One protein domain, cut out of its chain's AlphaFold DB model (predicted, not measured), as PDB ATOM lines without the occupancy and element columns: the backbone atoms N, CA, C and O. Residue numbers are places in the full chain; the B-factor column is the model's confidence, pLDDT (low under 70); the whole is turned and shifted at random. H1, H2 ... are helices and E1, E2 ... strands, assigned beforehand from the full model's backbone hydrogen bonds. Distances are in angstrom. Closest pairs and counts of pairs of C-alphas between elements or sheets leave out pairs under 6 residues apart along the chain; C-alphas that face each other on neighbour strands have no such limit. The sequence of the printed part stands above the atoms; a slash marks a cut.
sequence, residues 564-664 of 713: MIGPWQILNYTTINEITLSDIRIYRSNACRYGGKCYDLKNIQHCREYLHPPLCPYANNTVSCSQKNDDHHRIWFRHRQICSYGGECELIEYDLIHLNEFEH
ATOM      1  N   MET A 564      31.667  24.718 -31.930       73.50
ATOM      2  CA  MET A 564      30.852  25.198 -30.819       73.50
ATOM      3  C   MET A 564      31.693  26.157 -29.979       73.50
ATOM      4  O   MET A 564      32.754  25.761 -29.496       73.50
ATOM      5  N   ILE A 565      31.221  27.388 -29.800       76.81
ATOM      6  CA  ILE A 565      31.812  28.378 -28.895       76.81
ATOM      7  C   ILE A 565      30.771  28.693 -27.821       76.81
ATOM      8  O   ILE A 565      29.706  29.244 -28.110       76.81
ATOM      9  N   GLY A 566      31.045  28.265 -26.587       83.50
ATOM     10  CA  GLY A 566      30.041  28.211 -25.528       83.50
ATOM     11  C   GLY A 566      28.799  27.441 -25.993       83.50
ATOM     12  O   GLY A 566      28.931  26.299 -26.441       83.50
ATOM     13  N   PRO A 567      27.597  28.035 -25.933       84.38
ATOM     14  CA  PRO A 567      26.376  27.383 -26.401       84.38
ATOM     15  C   PRO A 567      26.146  27.486 -27.921       84.38
ATOM     16  O   PRO A 567      25.205  26.882 -28.432       84.38
ATOM     17  N   TRP A 568      26.960  28.251 -28.656       82.00
ATOM     18  CA  TRP A 568      26.700  28.589 -30.057       82.00
ATOM     19  C   TRP A 568      27.395  27.652 -31.031       82.00
ATOM     20  O   TRP A 568      28.617  27.528 -30.980       82.00
ATOM     21  N   GLN A 569      26.651  27.101 -31.994       79.06
ATOM     22  CA  GLN A 569      27.255  26.503 -33.182       79.06
ATOM     23  C   GLN A 569      27.425  27.558 -34.267       79.06
ATOM     24  O   GLN A 569      26.479  28.254 -34.634       79.06
ATOM     25  N   ILE A 570      28.617  27.637 -34.840       76.38
ATOM     26  CA  ILE A 570      28.888  28.533 -35.961       76.38
ATOM     27  C   ILE A 570      28.622  27.765 -37.252       76.38
ATOM     28  O   ILE A 570      29.319  26.799 -37.565       76.38
ATOM     29  N   LEU A 571      27.593  28.172 -37.990       69.75
ATOM     30  CA  LEU A 571      27.098  27.443 -39.155       69.75
ATOM     31  C   LEU A 571      27.923  27.740 -40.406       69.75
ATOM     32  O   LEU A 571      28.395  26.807 -41.041       69.75
ATOM     33  N   ASN A 572      28.124  29.019 -40.733       65.81
ATOM     34  CA  ASN A 572      28.822  29.462 -41.942       65.81
ATOM     35  C   ASN A 572      29.573  30.782 -41.710       65.81
ATOM     36  O   ASN A 572      29.204  31.570 -40.838       65.81
ATOM     37  N   TYR A 573      30.592  31.021 -42.540       64.31
ATOM     38  CA  TYR A 573      31.133  32.353 -42.802       64.31
ATOM     39  C   TYR A 573      30.452  32.884 -44.054       64.31
ATOM     40  O   TYR A 573      30.507  32.236 -45.101       64.31
ATOM     41  N   THR A 574      29.829  34.048 -43.959       50.25
ATOM     42  CA  THR A 574      29.402  34.800 -45.140       50.25
ATOM     43  C   THR A 574      30.518  35.772 -45.547       50.25
ATOM     44  O   THR A 574      31.596  35.780 -44.947       50.25
ATOM     45  N   THR A 575      30.317  36.520 -46.635       50.62
ATOM     46  CA  THR A 575      31.251  37.528 -47.179       50.62
ATOM     47  C   THR A 575      32.015  38.312 -46.101       50.62
ATOM     48  O   THR A 575      31.461  38.609 -45.051       50.62
ATOM     49  N   ILE A 576      33.286  38.630 -46.383       56.09
ATOM     50  CA  ILE A 576      34.277  39.365 -45.561       56.09
ATOM     51  C   ILE A 576      33.755  39.808 -44.166       56.09
ATOM     52  O   ILE A 576      33.266  40.921 -44.009       56.09
ATOM     53  N   ASN A 577      33.951  38.951 -43.148       66.38
ATOM     54  CA  ASN A 577      33.812  39.199 -41.694       66.38
ATOM     55  C   ASN A 577      32.442  38.996 -41.005       66.38
ATOM     56  O   ASN A 577      32.286  39.436 -39.861       66.38
ATOM     57  N   GLU A 578      31.490  38.281 -41.602       72.31
ATOM     58  CA  GLU A 578      30.249  37.868 -40.920       72.31
ATOM     59  C   GLU A 578      30.181  36.356 -40.659       72.31
ATOM     60  O   GLU A 578      30.708  35.543 -41.425       72.31
ATOM     61  N   ILE A 579      29.518  35.973 -39.562       76.12
ATOM     62  CA  ILE A 579      29.206  34.580 -39.234       76.12
ATOM     63  C   ILE A 579      27.729  34.393 -38.900       76.12
ATOM     64  O   ILE A 579      27.103  35.250 -38.275       76.12
ATOM     65  N   THR A 580      27.187  33.234 -39.267       79.19
ATOM     66  CA  THR A 580      25.835  32.814 -38.877       79.19
ATOM     67  C   THR A 580      25.907  31.828 -37.716       79.19
ATOM     68  O   THR A 580      26.577  30.799 -37.814       79.19
ATOM     69  N   LEU A 581      25.201  32.134 -36.630       84.00
ATOM     70  CA  LEU A 581      25.075  31.295 -35.440       84.00
ATOM     71  C   LEU A 581      23.786  30.468 -35.491       84.00
ATOM     72  O   LEU A 581      22.748  30.966 -35.933       84.00
ATOM     73  N   SER A 582      23.844  29.229 -35.009       83.06
ATOM     74  CA  SER A 582      22.667  28.382 -34.818       83.06
ATOM     75  C   SER A 582      21.783  28.878 -33.678       83.06
ATOM     76  O   SER A 582      22.218  29.645 -32.822       83.06
ATOM     77  N   ASP A 583      20.558  28.364 -33.615       87.12
ATOM     78  CA  ASP A 583      19.771  28.429 -32.386       87.12
ATOM     79  C   ASP A 583      20.497  27.722 -31.231       87.12
ATOM     80  O   ASP A 583      21.209  26.734 -31.446       87.12
ATOM     81  N   ILE A 584      20.254  28.191 -30.007       89.62
ATOM     82  CA  ILE A 584      20.594  27.480 -28.773       89.62
ATOM     83  C   ILE A 584      19.319  26.808 -28.279       89.62
ATOM     84  O   ILE A 584      18.347  27.483 -27.937       89.62
ATOM     85  N   ARG A 585      19.314  25.478 -28.243       89.19
ATOM     86  CA  ARG A 585      18.160  24.655 -27.864       89.19
ATOM     87  C   ARG A 585      18.590  23.583 -26.878       89.19
ATOM     88  O   ARG A 585      19.739  23.147 -26.905       89.19
ATOM     89  N   ILE A 586      17.651  23.120 -26.066       89.88
ATOM     90  CA  ILE A 586      17.822  21.861 -25.346       89.88
ATOM     91  C   ILE A 586      17.742  20.718 -26.363       89.88
ATOM     92  O   ILE A 586      16.903  20.704 -27.263       89.88
ATOM     93  N   TYR A 587      18.665  19.769 -26.266       77.75
ATOM     94  CA  TYR A 587      18.801  18.704 -27.254       77.75
ATOM     95  C   TYR A 587      17.617  17.720 -27.246       77.75
ATOM     96  O   TYR A 587      17.298  17.148 -26.212       77.75
ATOM     97  N   ARG A 588      17.043  17.447 -28.430       71.12
ATOM     98  CA  ARG A 588      15.976  16.442 -28.638       71.12
ATOM     99  C   ARG A 588      16.474  15.091 -29.141       71.12
ATOM    100  O   ARG A 588      15.895  14.054 -28.833       71.12
ATOM    101  N   SER A 589      17.517  15.091 -29.966       70.44
ATOM    102  CA  SER A 589      17.926  13.882 -30.678       70.44
ATOM    103  C   SER A 589      18.798  12.967 -29.818       70.44
ATOM    104  O   SER A 589      19.602  13.404 -28.982       70.44
ATOM    105  N   ASN A 590      18.717  11.669 -30.098       74.00
ATOM    106  CA  ASN A 590      19.598  10.695 -29.475       74.00
ATOM    107  C   ASN A 590      21.065  11.011 -29.790       74.00
ATOM    108  O   ASN A 590      21.419  11.540 -30.844       74.00
ATOM    109  N   ALA A 591      21.951  10.721 -28.843       74.94
ATOM    110  CA  ALA A 591      23.382  10.767 -29.110       74.94
ATOM    111  C   ALA A 591      23.763   9.672 -30.116       74.94
ATOM    112  O   ALA A 591      23.347   8.521 -29.959       74.94
ATOM    113  N   CYS A 592      24.587   9.999 -31.114       80.88
ATOM    114  CA  CYS A 592      25.206   8.974 -31.946       80.88
ATOM    115  C   CYS A 592      26.068   8.066 -31.061       80.88
ATOM    116  O   CYS A 592      26.987   8.540 -30.396       80.88
ATOM    117  N   ARG A 593      25.829   6.747 -31.078       80.81
ATOM    118  CA  ARG A 593      26.606   5.771 -30.281       80.81
ATOM    119  C   ARG A 593      28.112   5.778 -30.576       80.81
ATOM    120  O   ARG A 593      28.884   5.276 -29.766       80.81
ATOM    121  N   TYR A 594      28.517   6.309 -31.730       81.38
ATOM    122  CA  TYR A 594      29.913   6.400 -32.156       81.38
ATOM    123  C   TYR A 594      30.554   7.760 -31.840       81.38
ATOM    124  O   TYR A 594      31.765   7.903 -31.997       81.38
ATOM    125  N   GLY A 595      29.781   8.749 -31.372       80.00
ATOM    126  CA  GLY A 595      30.288  10.066 -30.982       80.00
ATOM    127  C   GLY A 595      31.154  10.716 -32.059       80.00
ATOM    128  O   GLY A 595      30.784  10.758 -33.234       80.00
ATOM    129  N   GLY A 596      32.331  11.202 -31.664       78.12
ATOM    130  CA  GLY A 596      33.296  11.819 -32.576       78.12
ATOM    131  C   GLY A 596      33.975  10.840 -33.545       78.12
ATOM    132  O   GLY A 596      34.618  11.275 -34.498       78.12
ATOM    133  N   LYS A 597      33.789   9.526 -33.344       78.88
ATOM    134  CA  LYS A 597      34.282   8.437 -34.204       78.88
ATOM    135  C   LYS A 597      33.227   7.949 -35.208       78.88
ATOM    136  O   LYS A 597      33.422   6.908 -35.829       78.88
ATOM    137  N   CYS A 598      32.096   8.644 -35.341       80.69
ATOM    138  CA  CYS A 598      31.058   8.268 -36.296       80.69
ATOM    139  C   CYS A 598      31.575   8.337 -37.742       80.69
ATOM    140  O   CYS A 598      32.101   9.364 -38.163       80.69
ATOM    141  N   TYR A 599      31.394   7.252 -38.502       79.62
ATOM    142  CA  TYR A 599      31.728   7.193 -39.932       79.62
ATOM    143  C   TYR A 599      30.568   7.654 -40.833       79.62
ATOM    144  O   TYR A 599      30.787   7.970 -41.998       79.62
ATOM    145  N   ASP A 600      29.356   7.772 -40.280       77.12
ATOM    146  CA  ASP A 600      28.133   8.157 -40.997       77.12
ATOM    147  C   ASP A 600      27.875   9.676 -40.979       77.12
ATOM    148  O   ASP A 600      26.751  10.129 -41.195       77.12
ATOM    149  N   LEU A 601      28.914  10.493 -40.763       71.38
ATOM    150  CA  LEU A 601      28.815  11.963 -40.765       71.38
ATOM    151  C   LEU A 601      28.370  12.554 -42.118       71.38
ATOM    152  O   LEU A 601      27.931  13.701 -42.177       71.38
ATOM    153  N   LYS A 602      28.443  11.759 -43.191       66.00
ATOM    154  CA  LYS A 602      27.947  12.085 -44.543       66.00
ATOM    155  C   LYS A 602      26.471  11.790 -44.730       66.00
ATOM    156  O   LYS A 602      25.840  12.307 -45.650       66.00
ATOM    157  N   ASN A 603      25.919  10.907 -43.906       69.44
ATOM    158  CA  ASN A 603      24.538  10.499 -44.032       69.44
ATOM    159  C   ASN A 603      23.664  11.581 -43.389       69.44
ATOM    160  O   ASN A 603      23.566  11.678 -42.168       69.44
ATOM    161  N   ILE A 604      23.038  12.411 -44.227       65.38
ATOM    162  CA  ILE A 604      22.178  13.519 -43.789       65.38
ATOM    163  C   ILE A 604      21.045  13.007 -42.896       65.38
ATOM    164  O   ILE A 604      20.716  13.658 -41.908       65.38
ATOM    165  N   GLN A 605      20.471  11.841 -43.206       70.25
ATOM    166  CA  GLN A 605      19.413  11.253 -42.390       70.25
ATOM    167  C   GLN A 605      19.948  10.865 -41.007       70.25
ATOM    168  O   GLN A 605      19.377  11.267 -39.998       70.25
ATOM    169  N   HIS A 606      21.112  10.211 -40.951       79.31
ATOM    170  CA  HIS A 606      21.791   9.908 -39.690       79.31
ATOM    171  C   HIS A 606      22.126  11.178 -38.895       79.31
ATOM    172  O   HIS A 606      21.866  11.246 -37.702       79.31
ATOM    173  N   CYS A 607      22.667  12.211 -39.540       69.06
ATOM    174  CA  CYS A 607      23.037  13.459 -38.872       69.06
ATOM    175  C   CYS A 607      21.828  14.293 -38.422       69.06
ATOM    176  O   CYS A 607      21.966  15.120 -37.524       69.06
ATOM    177  N   ARG A 608      20.649  14.082 -39.023       67.06
ATOM    178  CA  ARG A 608      19.371  14.639 -38.550       67.06
ATOM    179  C   ARG A 608      18.823  13.861 -37.354       67.06
ATOM    180  O   ARG A 608      18.288  14.461 -36.427       67.06
ATOM    181  N   GLU A 609      18.962  12.538 -37.370       73.50
ATOM    182  CA  GLU A 609      18.462  11.646 -36.317       73.50
ATOM    183  C   GLU A 609      19.358  11.602 -35.076       73.50
ATOM    184  O   GLU A 609      18.862  11.423 -33.963       73.50
ATOM    185  N   TYR A 610      20.670  11.772 -35.252       74.62
ATOM    186  CA  TYR A 610      21.665  11.615 -34.203       74.62
ATOM    187  C   TYR A 610      22.550  12.844 -34.061       74.62
ATOM    188  O   TYR A 610      23.175  13.335 -35.003       74.62
ATOM    189  N   LEU A 611      22.669  13.294 -32.817       68.75
ATOM    190  CA  LEU A 611      23.578  14.368 -32.454       68.75
ATOM    191  C   LEU A 611      25.004  13.848 -32.336       68.75
ATOM    192  O   LEU A 611      25.262  12.787 -31.757       68.75
ATOM    193  N   HIS A 612      25.921  14.661 -32.843       76.88
ATOM    194  CA  HIS A 612      27.350  14.415 -32.810       76.88
ATOM    195  C   HIS A 612      28.037  15.452 -31.924       76.88
ATOM    196  O   HIS A 612      27.558  16.584 -31.837       76.88
ATOM    197  N   PRO A 613      29.164  15.097 -31.293       77.06
ATOM    198  CA  PRO A 613      29.909  16.048 -30.488       77.06
ATOM    199  C   PRO A 613      30.480  17.218 -31.313       77.06
ATOM    200  O   PRO A 613      30.627  17.103 -32.542       77.06
ATOM    201  N   PRO A 614      30.837  18.333 -30.654       74.12
ATOM    202  CA  PRO A 614      31.435  19.490 -31.314       74.12
ATOM    203  C   PRO A 614      32.778  19.176 -31.971       74.12
ATOM    204  O   PRO A 614      33.392  18.140 -31.717       74.12
ATOM    205  N   LEU A 615      33.257  20.082 -32.825       73.06
ATOM    206  CA  LEU A 615      34.654  20.047 -33.256       73.06
ATOM    207  C   LEU A 615      35.587  20.325 -32.071       73.06
ATOM    208  O   LEU A 615      35.242  21.086 -31.169       73.06
ATOM    209  N   CYS A 616      36.762  19.699 -32.088       75.88
ATOM    210  CA  CYS A 616      37.803  19.902 -31.085       75.88
ATOM    211  C   CYS A 616      38.226  21.384 -31.008       75.88
ATOM    212  O   CYS A 616      38.626  21.936 -32.036       75.88
ATOM    213  N   PRO A 617      38.203  22.016 -29.816       63.81
ATOM    214  CA  PRO A 617      38.529  23.434 -29.662       63.81
ATOM    215  C   PRO A 617      40.018  23.732 -29.873       63.81
ATOM    216  O   PRO A 617      40.367  24.823 -30.301       63.81
ATOM    217  N   TYR A 618      40.902  22.765 -29.614       63.69
ATOM    218  CA  TYR A 618      42.354  22.958 -29.703       63.69
ATOM    219  C   TYR A 618      42.939  22.677 -31.084       63.69
ATOM    220  O   TYR A 618      44.090  23.017 -31.355       63.69
ATOM    221  N   ALA A 619      42.189  21.987 -31.942       60.03
ATOM    222  CA  ALA A 619      42.699  21.506 -33.211       60.03
ATOM    223  C   ALA A 619      41.585  20.955 -34.097       60.03
ATOM    224  O   ALA A 619      41.037  19.882 -33.845       60.03
ATOM    225  N   ASN A 620      41.337  21.637 -35.211       58.00
ATOM    226  CA  ASN A 620      40.334  21.217 -36.183       58.00
ATOM    227  C   ASN A 620      40.695  19.927 -36.915       58.00
ATOM    228  O   ASN A 620      39.802  19.360 -37.531       58.00
ATOM    229  N   ASN A 621      41.934  19.430 -36.832       61.78
ATOM    230  CA  ASN A 621      42.320  18.169 -37.451       61.78
ATOM    231  C   ASN A 621      43.100  17.235 -36.525       61.78
ATOM    232  O   ASN A 621      43.635  17.622 -35.487       61.78
ATOM    233  N   THR A 622      43.193  15.975 -36.945       59.97
ATOM    234  CA  THR A 622      43.912  14.937 -36.202       59.97
ATOM    235  C   THR A 622      45.408  15.203 -36.083       59.97
ATOM    236  O   THR A 622      46.024  14.656 -35.188       59.97
ATOM    237  N   VAL A 623      46.029  16.021 -36.936       64.81
ATOM    238  CA  VAL A 623      47.482  16.263 -36.901       64.81
ATOM    239  C   VAL A 623      47.859  17.312 -35.855       64.81
ATOM    240  O   VAL A 623      48.864  17.137 -35.167       64.81
ATOM    241  N   SER A 624      47.043  18.360 -35.725       66.81
ATOM    242  CA  SER A 624      47.262  19.520 -34.849       66.81
ATOM    243  C   SER A 624      46.837  19.288 -33.398       66.81
ATOM    244  O   SER A 624      47.298  19.999 -32.510       66.81
ATOM    245  N   CYS A 625      45.999  18.283 -33.139       74.25
ATOM    246  CA  CYS A 625      45.526  17.978 -31.794       74.25
ATOM    247  C   CYS A 625      46.587  17.213 -30.995       74.25
ATOM    248  O   CYS A 625      46.947  16.089 -31.351       74.25
ATOM    249  N   SER A 626      47.050  17.776 -29.876       75.06
ATOM    250  CA  SER A 626      47.948  17.076 -28.942       75.06
ATOM    251  C   SER A 626      47.281  15.857 -28.292       75.06
ATOM    252  O   SER A 626      47.963  14.901 -27.931       75.06
ATOM    253  N   GLN A 627      45.947  15.849 -28.225       75.31
ATOM    254  CA  GLN A 627      45.113  14.771 -27.685       75.31
ATOM    255  C   GLN A 627      44.561  13.834 -28.774       75.31
ATOM    256  O   GLN A 627      43.646  13.054 -28.536       75.31
ATOM    257  N   LYS A 628      45.123  13.853 -29.989       69.94
ATOM    258  CA  LYS A 628      44.667  13.011 -31.115       69.94
ATOM    259  C   LYS A 628      44.696  11.504 -30.855       69.94
ATOM    260  O   LYS A 628      44.015  10.766 -31.557       69.94
ATOM    261  N   ASN A 629      45.510  11.056 -29.903       73.50
ATOM    262  CA  ASN A 629      45.632   9.648 -29.526       73.50
ATOM    263  C   ASN A 629      44.799   9.307 -28.283       73.50
ATOM    264  O   ASN A 629      44.760   8.147 -27.889       73.50
ATOM    265  N   ASP A 630      44.146  10.296 -27.669       76.25
ATOM    266  CA  ASP A 630      43.253  10.079 -26.542       76.25
ATOM    267  C   ASP A 630      41.890   9.609 -27.068       76.25
ATOM    268  O   ASP A 630      41.172  10.317 -27.785       76.25
ATOM    269  N   ASP A 631      41.543   8.365 -26.751       73.19
ATOM    270  CA  ASP A 631      40.310   7.754 -27.228       73.19
ATOM    271  C   ASP A 631      39.043   8.429 -26.688       73.19
ATOM    272  O   ASP A 631      38.024   8.399 -27.386       73.19
ATOM    273  N   HIS A 632      39.107   9.066 -25.514       72.25
ATOM    274  CA  HIS A 632      38.004   9.810 -24.901       72.25
ATOM    275  C   HIS A 632      37.789  11.147 -25.578       72.25
ATOM    276  O   HIS A 632      36.668  11.474 -25.973       72.25
ATOM    277  N   HIS A 633      38.878  11.878 -25.795       79.56
ATOM    278  CA  HIS A 633      38.862  13.119 -26.559       79.56
ATOM    279  C   HIS A 633      38.185  12.912 -27.918       79.56
ATOM    280  O   HIS A 633      37.301  13.665 -28.315       79.56
ATOM    281  N   ARG A 634      38.511  11.809 -28.602       77.56
ATOM    282  CA  ARG A 634      37.908  11.441 -29.894       77.56
ATOM    283  C   ARG A 634      36.442  11.006 -29.819       77.56
ATOM    284  O   ARG A 634      35.791  10.937 -30.859       77.56
ATOM    285  N   ILE A 635      35.921  10.671 -28.640       79.69
ATOM    286  CA  ILE A 635      34.491  10.392 -28.441       79.69
ATOM    287  C   ILE A 635      33.712  11.696 -28.270       79.69
ATOM    288  O   ILE A 635      32.605  11.780 -28.796       79.69
ATOM    289  N   TRP A 636      34.270  12.697 -27.583       78.94
ATOM    290  CA  TRP A 636      33.599  13.971 -27.275       78.94
ATOM    291  C   TRP A 636      33.899  15.108 -28.232       78.94
ATOM    292  O   TRP A 636      33.224  16.132 -28.183       78.94
ATOM    293  N   PHE A 637      34.881  14.928 -29.105       77.62
ATOM    294  CA  PHE A 637      35.214  15.902 -30.120       77.62
ATOM    295  C   PHE A 637      35.443  15.247 -31.470       77.62
ATOM    296  O   PHE A 637      36.172  14.263 -31.626       77.62
ATOM    297  N   ARG A 638      34.840  15.858 -32.483       80.69
ATOM    298  CA  ARG A 638      35.114  15.569 -33.882       80.69
ATOM    299  C   ARG A 638      36.383  16.292 -34.319       80.69
ATOM    300  O   ARG A 638      36.655  17.415 -33.903       80.69
ATOM    301  N   HIS A 639      37.137  15.642 -35.194       77.75
ATOM    302  CA  HIS A 639      38.283  16.237 -35.871       77.75
ATOM    303  C   HIS A 639      38.046  16.117 -37.369       77.75
ATOM    304  O   HIS A 639      37.708  15.035 -37.852       77.75
ATOM    305  N   ARG A 640      38.240  17.211 -38.100       74.69
ATOM    306  CA  ARG A 640      38.275  17.191 -39.558       74.69
ATOM    307  C   ARG A 640      39.516  16.464 -40.036       74.69
ATOM    308  O   ARG A 640      40.560  16.428 -39.381       74.69
ATOM    309  N   GLN A 641      39.411  15.873 -41.208       73.31
ATOM    310  CA  GLN A 641      40.583  15.382 -41.909       73.31
ATOM    311  C   GLN A 641      41.239  16.543 -42.655       73.31
ATOM    312  O   GLN A 641      40.604  17.547 -42.962       73.31
ATOM    313  N   ILE A 642      42.530  16.440 -42.953       73.25
ATOM    314  CA  ILE A 642      43.165  17.427 -43.831       73.25
ATOM    315  C   ILE A 642      42.669  17.164 -45.253       73.25
ATOM    316  O   ILE A 642      42.721  16.024 -45.718       73.25
ATOM    317  N   CYS A 643      42.199  18.205 -45.946       79.19
ATOM    318  CA  CYS A 643      41.802  18.069 -47.341       79.19
ATOM    319  C   CYS A 643      42.990  17.585 -48.188       79.19
ATOM    320  O   CYS A 643      44.041  18.229 -48.225       79.19
ATOM    321  N   SER A 644      42.820  16.485 -48.926       82.19
ATOM    322  CA  SER A 644      43.861  15.945 -49.812       82.19
ATOM    323  C   SER A 644      44.242  16.905 -50.950       82.19
ATOM    324  O   SER A 644      45.383  16.856 -51.423       82.19
ATOM    325  N   TYR A 645      43.322  17.793 -51.344       80.94
ATOM    326  CA  TYR A 645      43.516  18.853 -52.341       80.94
ATOM    327  C   TYR A 645      44.190  20.116 -51.768       80.94
ATOM    328  O   TYR A 645      44.712  20.926 -52.525       80.94
ATOM    329  N   GLY A 646      44.254  20.275 -50.440       84.00
ATOM    330  CA  GLY A 646      44.912  21.417 -49.795       84.00
ATOM    331  C   GLY A 646      44.322  22.774 -50.202       84.00
ATOM    332  O   GLY A 646      43.105  22.946 -50.223       84.00
ATOM    333  N   GLY A 647      45.191  23.744 -50.494       81.19
ATOM    334  CA  GLY A 647      44.827  25.100 -50.926       81.19
ATOM    335  C   GLY A 647      44.184  25.190 -52.315       81.19
ATOM    336  O   GLY A 647      43.545  26.192 -52.614       81.19
ATOM    337  N   GLU A 648      44.279  24.124 -53.116       83.56
ATOM    338  CA  GLU A 648      43.711  24.015 -54.470       83.56
ATOM    339  C   GLU A 648      42.315  23.364 -54.471       83.56
ATOM    340  O   GLU A 648      41.815  22.926 -55.502       83.56
ATOM    341  N   CYS A 649      41.686  23.223 -53.303       79.50
ATOM    342  CA  CYS A 649      40.392  22.568 -53.200       79.50
ATOM    343  C   CYS A 649      39.258  23.459 -53.727       79.50
ATOM    344  O   CYS A 649      38.853  24.408 -53.061       79.50
ATOM    345  N   GLU A 650      38.694  23.097 -54.877       78.06
ATOM    346  CA  GLU A 650      37.560  23.811 -55.480       78.06
ATOM    347  C   GLU A 650      36.244  23.576 -54.710       78.06
ATOM    348  O   GLU A 650      35.401  24.463 -54.641       78.06
ATOM    349  N   LEU A 651      36.108  22.440 -54.007       72.31
ATOM    350  CA  LEU A 651      34.899  22.046 -53.256       72.31
ATOM    351  C   LEU A 651      34.514  23.010 -52.113       72.31
ATOM    352  O   LEU A 651      33.414  22.919 -51.574       72.31
ATOM    353  N   ILE A 652      35.408  23.931 -51.738       68.50
ATOM    354  CA  ILE A 652      35.188  24.936 -50.686       68.50
ATOM    355  C   ILE A 652      33.987  25.836 -51.002       68.50
ATOM    356  O   ILE A 652      33.316  26.286 -50.081       68.50
ATOM    357  N   GLU A 653      33.716  26.121 -52.276       62.06
ATOM    358  CA  GLU A 653      32.709  27.123 -52.650       62.06
ATOM    359  C   GLU A 653      31.289  26.556 -52.787       62.06
ATOM    360  O   GLU A 653      30.326  27.322 -52.805       62.06
ATOM    361  N   TYR A 654      31.130  25.232 -52.871       63.78
ATOM    362  CA  TYR A 654      29.850  24.621 -53.251       63.78
ATOM    363  C   TYR A 654      29.507  23.303 -52.541       63.78
ATOM    364  O   TYR A 654      28.389  22.816 -52.707       63.78
ATOM    365  N   ASP A 655      30.402  22.736 -51.724       61.72
ATOM    366  CA  ASP A 655      30.140  21.498 -50.981       61.72
ATOM    367  C   ASP A 655      30.242  21.711 -49.460       61.72
ATOM    368  O   ASP A 655      31.303  21.611 -48.833       61.72
ATOM    369  N   LEU A 656      29.088  21.986 -48.847       60.84
ATOM    370  CA  LEU A 656      28.953  22.154 -47.397       60.84
ATOM    371  C   LEU A 656      29.323  20.884 -46.614       60.84
ATOM    372  O   LEU A 656      29.778  20.984 -45.473       60.84
ATOM    373  N   ILE A 657      29.144  19.696 -47.202       59.00
ATOM    374  CA  ILE A 657      29.510  18.430 -46.557       59.00
ATOM    375  C   ILE A 657      31.035  18.330 -46.519       59.00
ATOM    376  O   ILE A 657      31.607  18.074 -45.458       59.00
ATOM    377  N   HIS A 658      31.706  18.633 -47.631       69.62
ATOM    378  CA  HIS A 658      33.168  18.669 -47.706       69.62
ATOM    379  C   HIS A 658      33.779  19.667 -46.716       69.62
ATOM    380  O   HIS A 658      34.720  19.329 -45.997       69.62
ATOM    381  N   LEU A 659      33.219  20.875 -46.620       65.50
ATOM    382  CA  LEU A 659      33.650  21.892 -45.650       65.50
ATOM    383  C   LEU A 659      33.511  21.443 -44.191       65.50
ATOM    384  O   LEU A 659      34.277  21.874 -43.327       65.50
ATOM    385  N   ASN A 660      32.528  20.592 -43.902       63.62
ATOM    386  CA  ASN A 660      32.308  20.070 -42.561       63.62
ATOM    387  C   ASN A 660      33.322  18.974 -42.195       63.62
ATOM    388  O   ASN A 660      33.686  18.841 -41.025       63.62
ATOM    389  N   GLU A 661      33.795  18.216 -43.184       63.84
ATOM    390  CA  GLU A 661      34.693  17.074 -42.993       63.84
ATOM    391  C   GLU A 661      36.172  17.393 -43.111       63.84
ATOM    392  O   GLU A 661      36.990  16.726 -42.471       63.84
ATOM    393  N   PHE A 662      36.521  18.385 -43.929       69.69
ATOM    394  CA  PHE A 662      37.902  18.668 -44.275       69.69
ATOM    395  C   PHE A 662      38.328  20.067 -43.840       69.69
ATOM    396  O   PHE A 662      37.604  21.047 -43.990       69.69
ATOM    397  N   GLU A 663      39.527  20.158 -43.272       71.25
ATOM    398  CA  GLU A 663      40.196  21.431 -43.025       71.25
ATOM    399  C   GLU A 663      41.029  21.825 -44.247       71.25
ATOM    400  O   GLU A 663      41.696  20.987 -44.871       71.25
ATOM    401  N   HIS A 664      41.013  23.122 -44.551       76.94
ATOM    402  CA  HIS A 664      41.781  23.736 -45.628       76.94
ATOM    403  C   HIS A 664      42.822  24.705 -45.068       76.94
ATOM    404  O   HIS A 664      42.603  25.286 -44.001       76.94
TER     405      HIS A 664
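AT A GLANCE: This is residues 564 to 664 of the 713 residues of the protein "Hypothetical protein" of Rotaria sp. Silwood2 (UniProt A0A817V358). This is a domain of little regular structure: the hairpin E1 and E2 lies along one side of a compact body of long loops, with four short helices scattered through it. The printed part has 101 residues, 31 in named elements, ordered E1 E2 H1 H2 H3 H4, mixed, with one antiparallel sheet. The radius of gyration of the C-alphas is 14.0 A, the spans 36 by 32 by 26 A.

IN THESE COORDINATES: E1, residues 568 to 574, runs 16.5 A from C-alpha 568 at (26.700, 28.589, -30.057); E2 is residues 578 to 581. H1 is residues 604 to 609, H2 633 to 636, H3 650 to 653, H4 656 to 661, ending at (34.693, 17.074, -42.993).

HOW THE PARTS SIT: In the E1-E2 hairpin, N 571 and O 580 are 2.8 A apart, within hydrogen-bond range. H3 and H4 touch only at the corner, closest C-alphas Ile 652 and Leu 659, 6.1 A. In H1 and H4 every O i to N i+4 pair is within hydrogen-bond range; H2 and H3 are too short for one.

THE WHOLE: The printed part has no cut. The links E2 to H1, H1 to H2 and H2 to H3 are long. In 33 residues, among them 652 to 662, pLDDT is under 70.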